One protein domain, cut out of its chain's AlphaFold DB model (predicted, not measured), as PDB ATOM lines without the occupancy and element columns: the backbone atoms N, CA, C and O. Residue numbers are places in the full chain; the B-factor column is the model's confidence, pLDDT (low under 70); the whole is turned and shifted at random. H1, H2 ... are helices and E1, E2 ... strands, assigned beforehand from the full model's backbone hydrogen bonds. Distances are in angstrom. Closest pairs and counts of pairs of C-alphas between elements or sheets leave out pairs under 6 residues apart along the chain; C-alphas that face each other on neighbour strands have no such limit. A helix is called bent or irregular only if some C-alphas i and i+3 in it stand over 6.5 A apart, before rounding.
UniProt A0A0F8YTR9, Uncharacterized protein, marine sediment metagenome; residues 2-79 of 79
ATOM      1  N   GLN A   2      55.489   6.373  41.281       92.06
ATOM      2  CA  GLN A   2      56.090   7.525  40.582       92.06
ATOM      3  C   GLN A   2      57.303   8.148  41.304       92.06
ATOM      4  O   GLN A   2      58.343   8.329  40.690       92.06
ATOM      5  N   LEU A   3      57.221   8.357  42.627       96.94
ATOM      6  CA  LEU A   3      58.313   8.941  43.427       96.94
ATOM      7  C   LEU A   3      59.669   8.222  43.264       96.94
ATOM      8  O   LEU A   3      60.699   8.878  43.158       96.94
ATOM      9  N   PHE A   4      59.681   6.885  43.252       96.00
ATOM     10  CA  PHE A   4      60.926   6.115  43.117       96.00
ATOM     11  C   PHE A   4      61.445   6.099  41.683       96.00
ATOM     12  O   PHE A   4      62.655   6.082  41.483       96.00
ATOM     13  N   TYR A   5      60.542   6.110  40.698       95.31
ATOM     14  CA  TYR A   5      60.926   6.240  39.297       95.31
ATOM     15  C   TYR A   5      61.610   7.587  39.058       95.31
ATOM     16  O   TYR A   5      62.738   7.620  38.579       95.31
ATOM     17  N   ASP A   6      60.977   8.682  39.485       97.06
ATOM     18  CA  ASP A   6      61.527  10.026  39.311       97.06
ATOM     19  C   ASP A   6      62.826  10.210  40.100       97.06
ATOM     20  O   ASP A   6      63.794  10.737  39.565       97.06
ATOM     21  N   GLY A   7      62.895   9.710  41.338       98.00
ATOM     22  CA  GLY A   7      64.130   9.751  42.127       98.00
ATOM     23  C   GLY A   7      65.287   8.963  41.498       98.00
ATOM     24  O   GLY A   7      66.452   9.310  41.688       98.00
ATOM     25  N   LEU A   8      64.996   7.916  40.723       96.62
ATOM     26  CA  LEU A   8      66.015   7.177  39.984       96.62
ATOM     27  C   LEU A   8      66.406   7.899  38.691       96.62
ATOM     28  O   LEU A   8      67.585   8.173  38.483       96.62
ATOM     29  N   VAL A   9      65.429   8.179  37.826       96.19
ATOM     30  CA  VAL A   9      65.643   8.623  36.440       96.19
ATOM     31  C   VAL A   9      65.950  10.116  36.349       96.19
ATOM     32  O   VAL A   9      66.774  10.511  35.532       96.19
ATOM     33  N   ASN A  10      65.347  10.939  37.209       96.75
ATOM     34  CA  ASN A  10      65.453  12.399  37.143       96.75
ATOM     35  C   ASN A  10      66.382  13.003  38.212       96.75
ATOM     36  O   ASN A  10      66.611  14.209  38.189       96.75
ATOM     37  N   ASP A  11      66.921  12.194  39.131       97.44
ATOM     38  CA  ASP A  11      67.808  12.662  40.209       97.44
ATOM     39  C   ASP A  11      69.075  11.795  40.325       97.44
ATOM     40  O   ASP A  11      70.166  12.211  39.928       97.44
ATOM     41  N   THR A  12      68.933  10.539  40.763       97.88
ATOM     42  CA  THR A  12      70.086   9.672  41.063       97.88
ATOM     43  C   THR A  12      70.942   9.372  39.828       97.88
ATOM     44  O   THR A  12      72.152   9.586  39.861       97.88
ATOM     45  N   LEU A  13      70.360   8.862  38.736       97.62
ATOM     46  CA  LEU A  13      71.119   8.514  37.529       97.62
ATOM     47  C   LEU A  13      71.798   9.729  36.883       97.62
ATOM     48  O   LEU A  13      72.995   9.621  36.609       97.62
ATOM     49  N   PRO A  14      71.119  10.880  36.693       98.00
ATOM     50  CA  PRO A  14      71.758  12.083  36.169       98.00
ATOM     51  C   PRO A  14      73.005  12.509  36.948       98.00
ATOM     52  O   PRO A  14      73.997  12.901  36.334       98.00
ATOM     53  N   PHE A  15      73.000  12.395  38.283       98.56
ATOM     54  CA  PHE A  15      74.189  12.681  39.088       98.56
ATOM     55  C   PHE A  15      75.360  11.766  38.702       98.56
ATOM     56  O   PHE A  15      76.449  12.245  38.382       98.56
ATOM     57  N   TRP A  16      75.145  10.450  38.686       98.31
ATOM     58  CA  TRP A  16      76.220   9.502  38.393       98.31
ATOM     59  C   TRP A  16      76.706   9.597  36.945       98.31
ATOM     60  O   TRP A  16      77.915   9.619  36.723       98.31
ATOM     61  N   LEU A  17      75.803   9.702  35.969       98.06
ATOM     62  CA  LEU A  17      76.160   9.822  34.549       98.06
ATOM     63  C   LEU A  17      77.001  11.079  34.285       98.06
ATOM     64  O   LEU A  17      77.987  11.023  33.557       98.06
ATOM     65  N   LYS A  18      76.670  12.192  34.946       98.06
ATOM     66  CA  LYS A  18      77.398  13.454  34.795       98.06
ATOM     67  C   LYS A  18      78.755  13.469  35.499       98.06
ATOM     68  O   LYS A  18      79.702  14.040  34.965       98.06
ATOM     69  N   HIS A  19      78.838  12.928  36.714       98.06
ATOM     70  CA  HIS A  19      79.986  13.166  37.598       98.06
ATOM     71  C   HIS A  19      80.953  11.986  37.712       98.06
ATOM     72  O   HIS A  19      82.109  12.182  38.082       98.06
ATOM     73  N   SER A  20      80.508  10.762  37.416       97.56
ATOM     74  CA  SER A  20      81.335   9.574  37.647       97.56
ATOM     75  C   SER A  20      82.143   9.136  36.432       97.56
ATOM     76  O   SER A  20      83.221   8.591  36.621       97.56
ATOM     77  N   VAL A  21      81.682   9.366  35.200       97.94
ATOM     78  CA  VAL A  21      82.324   8.805  33.998       97.94
ATOM     79  C   VAL A  21      83.728   9.385  33.795       97.94
ATOM     80  O   VAL A  21      83.894  10.588  33.597       97.94
ATOM     81  N   ASP A  22      84.749   8.526  33.829       97.94
ATOM     82  CA  ASP A  22      86.143   8.915  33.629       97.94
ATOM     83  C   ASP A  22      86.546   8.733  32.164       97.94
ATOM     84  O   ASP A  22      87.075   7.706  31.742       97.94
ATOM     85  N   THR A  23      86.355   9.785  31.378       96.12
ATOM     86  CA  THR A  23      86.715   9.786  29.955       96.12
ATOM     87  C   THR A  23      88.225   9.796  29.700       96.12
ATOM     88  O   THR A  23      88.643   9.593  28.561       96.12
ATOM     89  N   LYS A  24      89.060  10.020  30.726       96.56
ATOM     90  CA  LYS A  24      90.520  10.071  30.586       96.56
ATOM     91  C   LYS A  24      91.163   8.700  30.754       96.56
ATOM     92  O   LYS A  24      92.085   8.378  30.007       96.56
ATOM     93  N   TYR A  25      90.718   7.927  31.741       96.94
ATOM     94  CA  TYR A  25      91.329   6.638  32.084       96.94
ATOM     95  C   TYR A  25      90.376   5.446  31.984       96.94
ATOM     96  O   TYR A  25      90.809   4.320  32.222       96.94
ATOM     97  N   GLY A  26      89.113   5.671  31.627       97.62
ATOM     98  CA  GLY A  26      88.090   4.635  31.599       97.62
ATOM     99  C   GLY A  26      87.471   4.368  32.972       97.62
ATOM    100  O   GLY A  26      88.050   4.674  34.023       97.62
ATOM    101  N   GLY A  27      86.282   3.771  32.955       98.12
ATOM    102  CA  GLY A  27      85.527   3.416  34.151       98.12
ATOM    103  C   GLY A  27      84.896   4.630  34.830       98.12
ATOM    104  O   GLY A  27      84.584   5.642  34.204       98.12
ATOM    105  N   TYR A  28      84.682   4.519  36.141       98.31
ATOM    106  CA  TYR A  28      83.924   5.497  36.914       98.31
ATOM    107  C   TYR A  28      84.657   5.924  38.187       98.31
ATOM    108  O   TYR A  28      85.113   5.085  38.967       98.31
ATOM    109  N   ASN A  29      84.715   7.226  38.442       97.81
ATOM    110  CA  ASN A  29      85.094   7.806  39.722       97.81
ATOM    111  C   ASN A  29      83.918   7.702  40.694       97.81
ATOM    112  O   ASN A  29      82.848   8.258  40.463       97.81
ATOM    113  N   THR A  30      84.116   6.976  41.793       96.94
ATOM    114  CA  THR A  30      83.039   6.684  42.756       96.94
ATOM    115  C   THR A  30      83.242   7.352  44.110       96.94
ATOM    116  O   THR A  30      82.368   7.278  44.970       96.94
ATOM    117  N   VAL A  31      84.389   8.000  44.312       96.81
ATOM    118  CA  VAL A  31      84.700   8.770  45.519       96.81
ATOM    119  C   VAL A  31      84.392  10.237  45.230       96.81
ATOM    120  O   VAL A  31      85.279  11.016  44.886       96.81
ATOM    121  N   LEU A  32      83.107  10.582  45.306       97.31
ATOM    122  CA  LEU A  32      82.576  11.901  44.960       97.31
ATOM    123  C   LEU A  32      82.057  12.629  46.205       97.31
ATOM    124  O   LEU A  32      81.512  12.003  47.119       97.31
ATOM    125  N   ASP A  33      82.197  13.952  46.234       97.69
ATOM    126  CA  ASP A  33      81.526  14.791  47.224       97.69
ATOM    127  C   ASP A  33      80.045  15.042  46.861       97.69
ATOM    128  O   ASP A  33      79.523  14.553  45.858       97.69
ATOM    129  N   ARG A  34      79.339  15.839  47.675       97.00
ATOM    130  CA  ARG A  34      77.913  16.150  47.445       97.00
ATOM    131  C   ARG A  34      77.635  16.957  46.172       97.00
ATOM    132  O   ARG A  34      76.486  17.016  45.750       97.00
ATOM    133  N   LYS A  35      78.640  17.629  45.614       97.56
ATOM    134  CA  LYS A  35      78.547  18.403  44.371       97.56
ATOM    135  C   LYS A  35      79.015  17.596  43.158       97.56
ATOM    136  O   LYS A  35      78.892  18.086  42.039       97.56
ATOM    137  N   GLY A  36      79.505  16.375  43.379       97.12
ATOM    138  CA  GLY A  36      80.061  15.515  42.345       97.12
ATOM    139  C   GLY A  36      81.526  15.812  42.028       97.12
ATOM    140  O   GLY A  36      82.002  15.402  40.974       97.12
ATOM    141  N   GLU A  37      82.241  16.517  42.910       97.75
ATOM    142  CA  GLU A  37      83.686  16.711  42.785       97.75
ATOM    143  C   GLU A  37      84.428  15.434  43.192       97.75
ATOM    144  O   GLU A  37      84.080  14.776  44.177       97.75
ATOM    145  N   ILE A  38      85.472  15.091  42.439       97.12
ATOM    146  CA  ILE A  38      86.262  13.879  42.665       97.12
ATOM    147  C   ILE A  38      87.193  14.095  43.858       97.12
ATOM    148  O   ILE A  38      88.070  14.958  43.833       97.12
ATOM    149  N   LEU A  39      87.029  13.275  44.895       97.12
ATOM    150  CA  LEU A  39      87.847  13.308  46.111       97.12
ATOM    151  C   LEU A  39      89.018  12.316  46.071       97.12
ATOM    152  O   LEU A  39      89.975  12.469  46.827       97.12
ATOM    153  N   GLY A  40      88.953  11.298  45.211       93.94
ATOM    154  CA  GLY A  40      90.003  10.293  45.072       93.94
ATOM    155  C   GLY A  40      89.914   9.530  43.745       93.94
ATOM    156  O   GLY A  40      88.805   9.325  43.250       93.94
ATOM    157  N   PRO A  41      91.056   9.113  43.164       91.88
ATOM    158  CA  PRO A  41      91.099   8.497  41.836       91.88
ATOM    159  C   PRO A  41      90.886   6.974  41.841       91.88
ATOM    160  O   PRO A  41      90.807   6.368  40.771       91.88
ATOM    161  N   ASP A  42      90.843   6.345  43.019       95.75
ATOM    162  CA  ASP A  42      90.783   4.890  43.138       95.75
ATOM    163  C   ASP A  42      89.459   4.327  42.609       95.75
ATOM    164  O   ASP A  42      88.368   4.799  42.945       95.75
ATOM    165  N   LYS A  43      89.560   3.257  41.816       96.81
ATOM    166  CA  LYS A  43      88.415   2.581  41.199       96.81
ATOM    167  C   LYS A  43      88.247   1.177  41.766       96.81
ATOM    168  O   LYS A  43      88.948   0.244  41.388       96.81
ATOM    169  N   SER A  44      87.278   1.011  42.666       95.31
ATOM    170  CA  SER A  44      86.914  -0.310  43.190       95.31
ATOM    171  C   SER A  44      86.226  -1.152  42.115       95.31
ATOM    172  O   SER A  44      85.111  -0.825  41.704       95.31
ATOM    173  N   THR A  45      86.846  -2.267  41.709       96.75
ATOM    174  CA  THR A  45      86.338  -3.193  40.675       96.75
ATOM    175  C   THR A  45      84.898  -3.632  40.935       96.75
ATOM    176  O   THR A  45      84.086  -3.726  40.019       96.75
ATOM    177  N   TRP A  46      84.549  -3.850  42.205       97.25
ATOM    178  CA  TRP A  46      83.199  -4.241  42.599       97.25
ATOM    179  C   TRP A  46      82.157  -3.164  42.267       97.25
ATOM    180  O   TRP A  46      81.054  -3.478  41.817       97.25
ATOM    181  N   VAL A  47      82.496  -1.888  42.473       97.00
ATOM    182  CA  VAL A  47      81.592  -0.773  42.159       97.00
ATOM    183  C   VAL A  47      81.520  -0.543  40.651       97.00
ATOM    184  O   VAL A  47      80.423  -0.317  40.145       97.00
ATOM    185  N   GLN A  48      82.637  -0.706  39.927       98.50
ATOM    186  CA  GLN A  48      82.651  -0.660  38.458       98.50
ATOM    187  C   GLN A  48      81.664  -1.676  37.868       98.50
ATOM    188  O   GLN A  48      80.731  -1.302  37.160       98.50
ATOM    189  N   GLY A  49      81.802  -2.952  38.252       98.56
ATOM    190  CA  GLY A  49      80.925  -4.028  37.786       98.56
ATOM    191  C   GLY A  49      79.451  -3.797  38.131       98.56
ATOM    192  O   GLY A  49      78.568  -4.049  37.312       98.56
ATOM    193  N   ARG A  50      79.162  -3.264  39.327       98.56
ATOM    194  CA  ARG A  50      77.785  -2.937  39.724       98.56
ATOM    195  C   ARG A  50      77.178  -1.823  38.886       98.56
ATOM    196  O   ARG A  50      76.006  -1.936  38.542       98.56
ATOM    197  N   PHE A  51      77.927  -0.770  38.565       98.50
ATOM    198  CA  PHE A  51      77.368   0.331  37.785       98.50
ATOM    199  C   PHE A  51      77.127  -0.076  36.325       98.50
ATOM    200  O   PHE A  51      76.045   0.187  35.802       98.50
ATOM    201  N   ILE A  52      78.038  -0.863  35.734       98.75
ATOM    202  CA  ILE A  52      77.824  -1.527  34.433       98.75
ATOM    203  C   ILE A  52      76.531  -2.344  34.457       98.75
ATOM    204  O   ILE A  52      75.690  -2.210  33.565       98.75
ATOM    205  N   TRP A  53      76.353  -3.186  35.481       98.69
ATOM    206  CA  TRP A  53      75.162  -4.022  35.612       98.69
ATOM    207  C   TRP A  53      73.888  -3.185  35.746       98.69
ATOM    208  O   TRP A  53      72.912  -3.475  35.060       98.69
ATOM    209  N   VAL A  54      73.892  -2.130  36.571       98.38
ATOM    210  CA  VAL A  54      72.738  -1.232  36.738       98.38
ATOM    211  C   VAL A  54      72.347  -0.609  35.400       98.38
ATOM    212  O   VAL A  54      71.193  -0.729  35.000       98.38
ATOM    213  N   LEU A  55      73.292  -0.004  34.679       98.69
ATOM    214  CA  LEU A  55      73.018   0.633  33.389       98.69
ATOM    215  C   LEU A  55      72.543  -0.380  32.339       98.69
ATOM    216  O   LEU A  55      71.560  -0.137  31.642       98.69
ATOM    217  N   SER A  56      73.162  -1.564  32.296       98.69
ATOM    218  CA  SER A  56      72.756  -2.659  31.404       98.69
ATOM    219  C   SER A  56      71.342  -3.158  31.710       98.69
ATOM    220  O   SER A  56      70.555  -3.416  30.800       98.69
ATOM    221  N   LYS A  57      70.994  -3.294  32.993       98.56
ATOM    222  CA  LYS A  57      69.658  -3.694  33.446       98.56
ATOM    223  C   LYS A  57      68.639  -2.627  33.047       98.56
ATOM    224  O   LYS A  57      67.606  -2.961  32.474       98.56
ATOM    225  N   LEU A  58      68.923  -1.351  33.313       98.25
ATOM    226  CA  LEU A  58      68.035  -0.240  32.955       98.25
ATOM    227  C   LEU A  58      67.798  -0.176  31.445       98.25
ATOM    228  O   LEU A  58      66.647  -0.103  31.024       98.25
ATOM    229  N   TYR A  59      68.853  -0.330  30.641       98.62
ATOM    230  CA  TYR A  59      68.736  -0.389  29.185       98.62
ATOM    231  C   TYR A  59      67.864  -1.556  28.695       98.62
ATOM    232  O   TYR A  59      67.188  -1.476  27.668       98.62
ATOM    233  N   ASN A  60      67.907  -2.695  29.384       98.44
ATOM    234  CA  ASN A  60      67.183  -3.890  28.961       98.44
ATOM    235  C   ASN A  60      65.739  -3.955  29.450       98.44
ATOM    236  O   ASN A  60      64.902  -4.492  28.730       98.44
ATOM    237  N   GLU A  61      65.449  -3.422  30.632       97.94
ATOM    238  CA  GLU A  61      64.159  -3.623  31.295       97.94
ATOM    239  C   GLU A  61      63.363  -2.340  31.537       97.94
ATOM    240  O   GLU A  61      62.177  -2.436  31.843       97.94
ATOM    241  N   LEU A  62      63.991  -1.161  31.459       96.12
ATOM    242  CA  LEU A  62      63.311   0.116  31.666       96.12
ATOM    243  C   LEU A  62      63.085   0.826  30.332       96.12
ATOM    244  O   LEU A  62      61.954   0.885  29.858       96.12
ATOM    245  N   GLU A  63      64.152   1.318  29.705       96.00
ATOM    246  CA  GLU A  63      64.095   2.089  28.459       96.00
ATOM    247  C   GLU A  63      65.379   1.895  27.647       96.00
ATOM    248  O   GLU A  63      66.463   1.736  28.203       96.00
ATOM    249  N   LYS A  64      65.275   1.918  26.313       97.25
ATOM    250  CA  LYS A  64      66.410   1.723  25.395       97.25
ATOM    251  C   LYS A  64      67.184   3.025  25.168       97.25
ATOM    252  O   LYS A  64      67.245   3.535  24.053       97.25
ATOM    253  N   THR A  65      67.768   3.555  26.234       97.44
ATOM    254  CA  THR A  65      68.513   4.820  26.216       97.44
ATOM    255  C   THR A  65      69.956   4.612  25.763       97.44
ATOM    256  O   THR A  65      70.708   3.883  26.407       97.44
ATOM    257  N   GLU A  66      70.366   5.289  24.689       98.06
ATOM    258  CA  GLU A  66      71.729   5.174  24.144       98.06
ATOM    259  C   GLU A  66      72.799   5.566  25.170       98.06
ATOM    260  O   GLU A  66      73.788   4.862  25.338       98.06
ATOM    261  N   GLU A  67      72.558   6.630  25.942       98.00
ATOM    262  CA  GLU A  67      73.469   7.075  27.004       98.00
ATOM    263  C   GLU A  67      73.768   5.960  28.020       98.00
ATOM    264  O   GLU A  67      74.918   5.782  28.425       98.00
ATOM    265  N   TRP A  68      72.761   5.171  28.413       98.50
ATOM    266  CA  TRP A  68      72.956   4.077  29.368       98.50
ATOM    267  C   TRP A  68      73.762   2.936  28.758       98.50
ATOM    268  O   TRP A  68      74.630   2.381  29.432       98.50
ATOM    269  N   LEU A  69      73.492   2.593  27.496       98.69
ATOM    270  CA  LEU A  69      74.222   1.546  26.789       98.69
ATOM    271  C   LEU A  69      75.694   1.924  26.622       98.69
ATOM    272  O   LEU A  69      76.568   1.151  27.009       98.69
ATOM    273  N   GLU A  70      75.965   3.117  26.105       98.62
ATOM    274  CA  GLU A  70      77.327   3.572  25.835       98.62
ATOM    275  C   GLU A  70      78.118   3.778  27.131       98.62
ATOM    276  O   GLU A  70      79.282   3.386  27.218       98.62
ATOM    277  N   THR A  71      77.476   4.265  28.198       98.62
ATOM    278  CA  THR A  71      78.132   4.373  29.510       98.62
ATOM    279  C   THR A  71      78.410   3.001  30.131       98.62
ATOM    280  O   THR A  71      79.437   2.820  30.791       98.62
ATOM    281  N   ALA A  72      77.541   2.005  29.921       98.75
ATOM    282  CA  ALA A  72      77.808   0.632  30.347       98.75
ATOM    283  C   ALA A  72      78.976   0.019  29.559       98.75
ATOM    284  O   ALA A  72      79.869  -0.567  30.170       98.75
ATOM    285  N   ARG A  73      79.008   0.195  28.229       98.75
ATOM    286  CA  ARG A  73      80.118  -0.254  27.368       98.75
ATOM    287  C   ARG A  73      81.441   0.364  27.789       98.75
ATOM    288  O   ARG A  73      82.402  -0.368  27.973       98.75
ATOM    289  N   HIS A  74      81.455   1.667  28.058       98.69
ATOM    290  CA  HIS A  74      82.633   2.365  28.562       98.69
ATOM    291  C   HIS A  74      83.211   1.720  29.834       98.69
ATOM    292  O   HIS A  74      84.427   1.608  29.979       98.69
ATOM    293  N   GLY A  75      82.353   1.279  30.759       98.50
ATOM    294  CA  GLY A  75      82.802   0.560  31.950       98.50
ATOM    295  C   GLY A  75      83.300  -0.851  31.651       98.50
ATOM    296  O   GLY A  75      84.263  -1.287  32.273       98.50
ATOM    297  N   VAL A  76      82.664  -1.561  30.712       98.62
ATOM    298  CA  VAL A  76      83.116  -2.891  30.266       98.62
ATOM    299  C   VAL A  76      84.491  -2.805  29.614       98.62
ATOM    300  O   VAL A  76      85.340  -3.617  29.940       98.62
ATOM    301  N   ASP A  77      84.726  -1.812  28.755       98.50
ATOM    302  CA  ASP A  77      86.008  -1.627  28.062       98.50
ATOM    303  C   ASP A  77      87.158  -1.282  29.024       98.50
ATOM    304  O   ASP A  77      88.327  -1.495  28.703       98.50
ATOM    305  N   PHE A  78      86.839  -0.728  30.197       98.25
ATOM    306  CA  PHE A  78      87.813  -0.444  31.249       98.25
ATOM    307  C   PHE A  78      88.211  -1.682  32.070       98.25
ATOM    308  O   PHE A  78      89.338  -1.727  32.569       98.25
ATOM    309  N   LEU A  79      87.295  -2.638  32.264       96.00
ATOM    310  CA  LEU A  79      87.515  -3.840  33.084       96.00
ATOM    311  C   LEU A  79      88.251  -4.945  32.319       96.00
ATOM    312  O   LEU A  79      89.127  -5.571  32.959       96.00
TER     313      LEU A  79
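AT A GLANCE: This is residues 2 to 79 of the 79 residues of an uncharacterized protein of marine sediment metagenome (UniProt A0A0F8YTR9). The longest helix, H1, stretches past a helical hairpin of H2 and H3 without packing tightly on it, and its residues 2 to 8 stick out free. Beyond the other end of H1, the chain makes a long loop, residues 20 to 37, of which residues 31 to 32 pair antiparallel with the short strand E1. The printed part has 78 residues, with three named helices and one named strand in the order H1, E1, H2, H3, and the class is mostly helix. It is compact, with a radius of gyration of the C-alphas of 12.3 A, and spans 34 by 27 by 19 A.

IN THESE COORDINATES: H1, residues 2 to 19, begins with C-alpha 2 at (56.090, 7.525, 40.582) and is 24.7 A long. H1 is irregular, but only just: C-alphas 10 and 13 are 6.9 A apart. E1 is residues 38 to 40, 5.7 A long. H2, residues 45 to 61, measures 24.1 A. H3, residues 66 to 78, measures 18.5 A and ends with C-alpha 78 at (87.813, -0.444, 31.249).

HOW THE PARTS SIT: H1 and H2 are near each other, with 5 pairs of C-alphas within 10 A. H1 and H3 are close but not clearly touching; their closest C-alphas, of Leu 17 and Thr 71, are 7.7 A apart. They run the same way at a steep tilt of 48 degrees. H2 and H3 touch as a helical hairpin, opposite ways at a shallow tilt of 29 degrees; their closest C-alphas, of Ile 52 and Ala 72, are 4.6 A apart. E1 pairs with no named strand and is apart from H2 and H3. Every O i to N i+4 pair is within hydrogen-bond range in H2 and H3, and 10 of 14 are in H1.

THE WHOLE: The two C-alphas farthest apart, of Gln 2 and Tyr 25, are 36.3 A apart. The link from H1 to E1 is long, with 18 residues; those from E1 to H2 and from H2 to H3 are tight. The printed part has no cut. Its mean pLDDT is 97.5, and no printed residue is under 70.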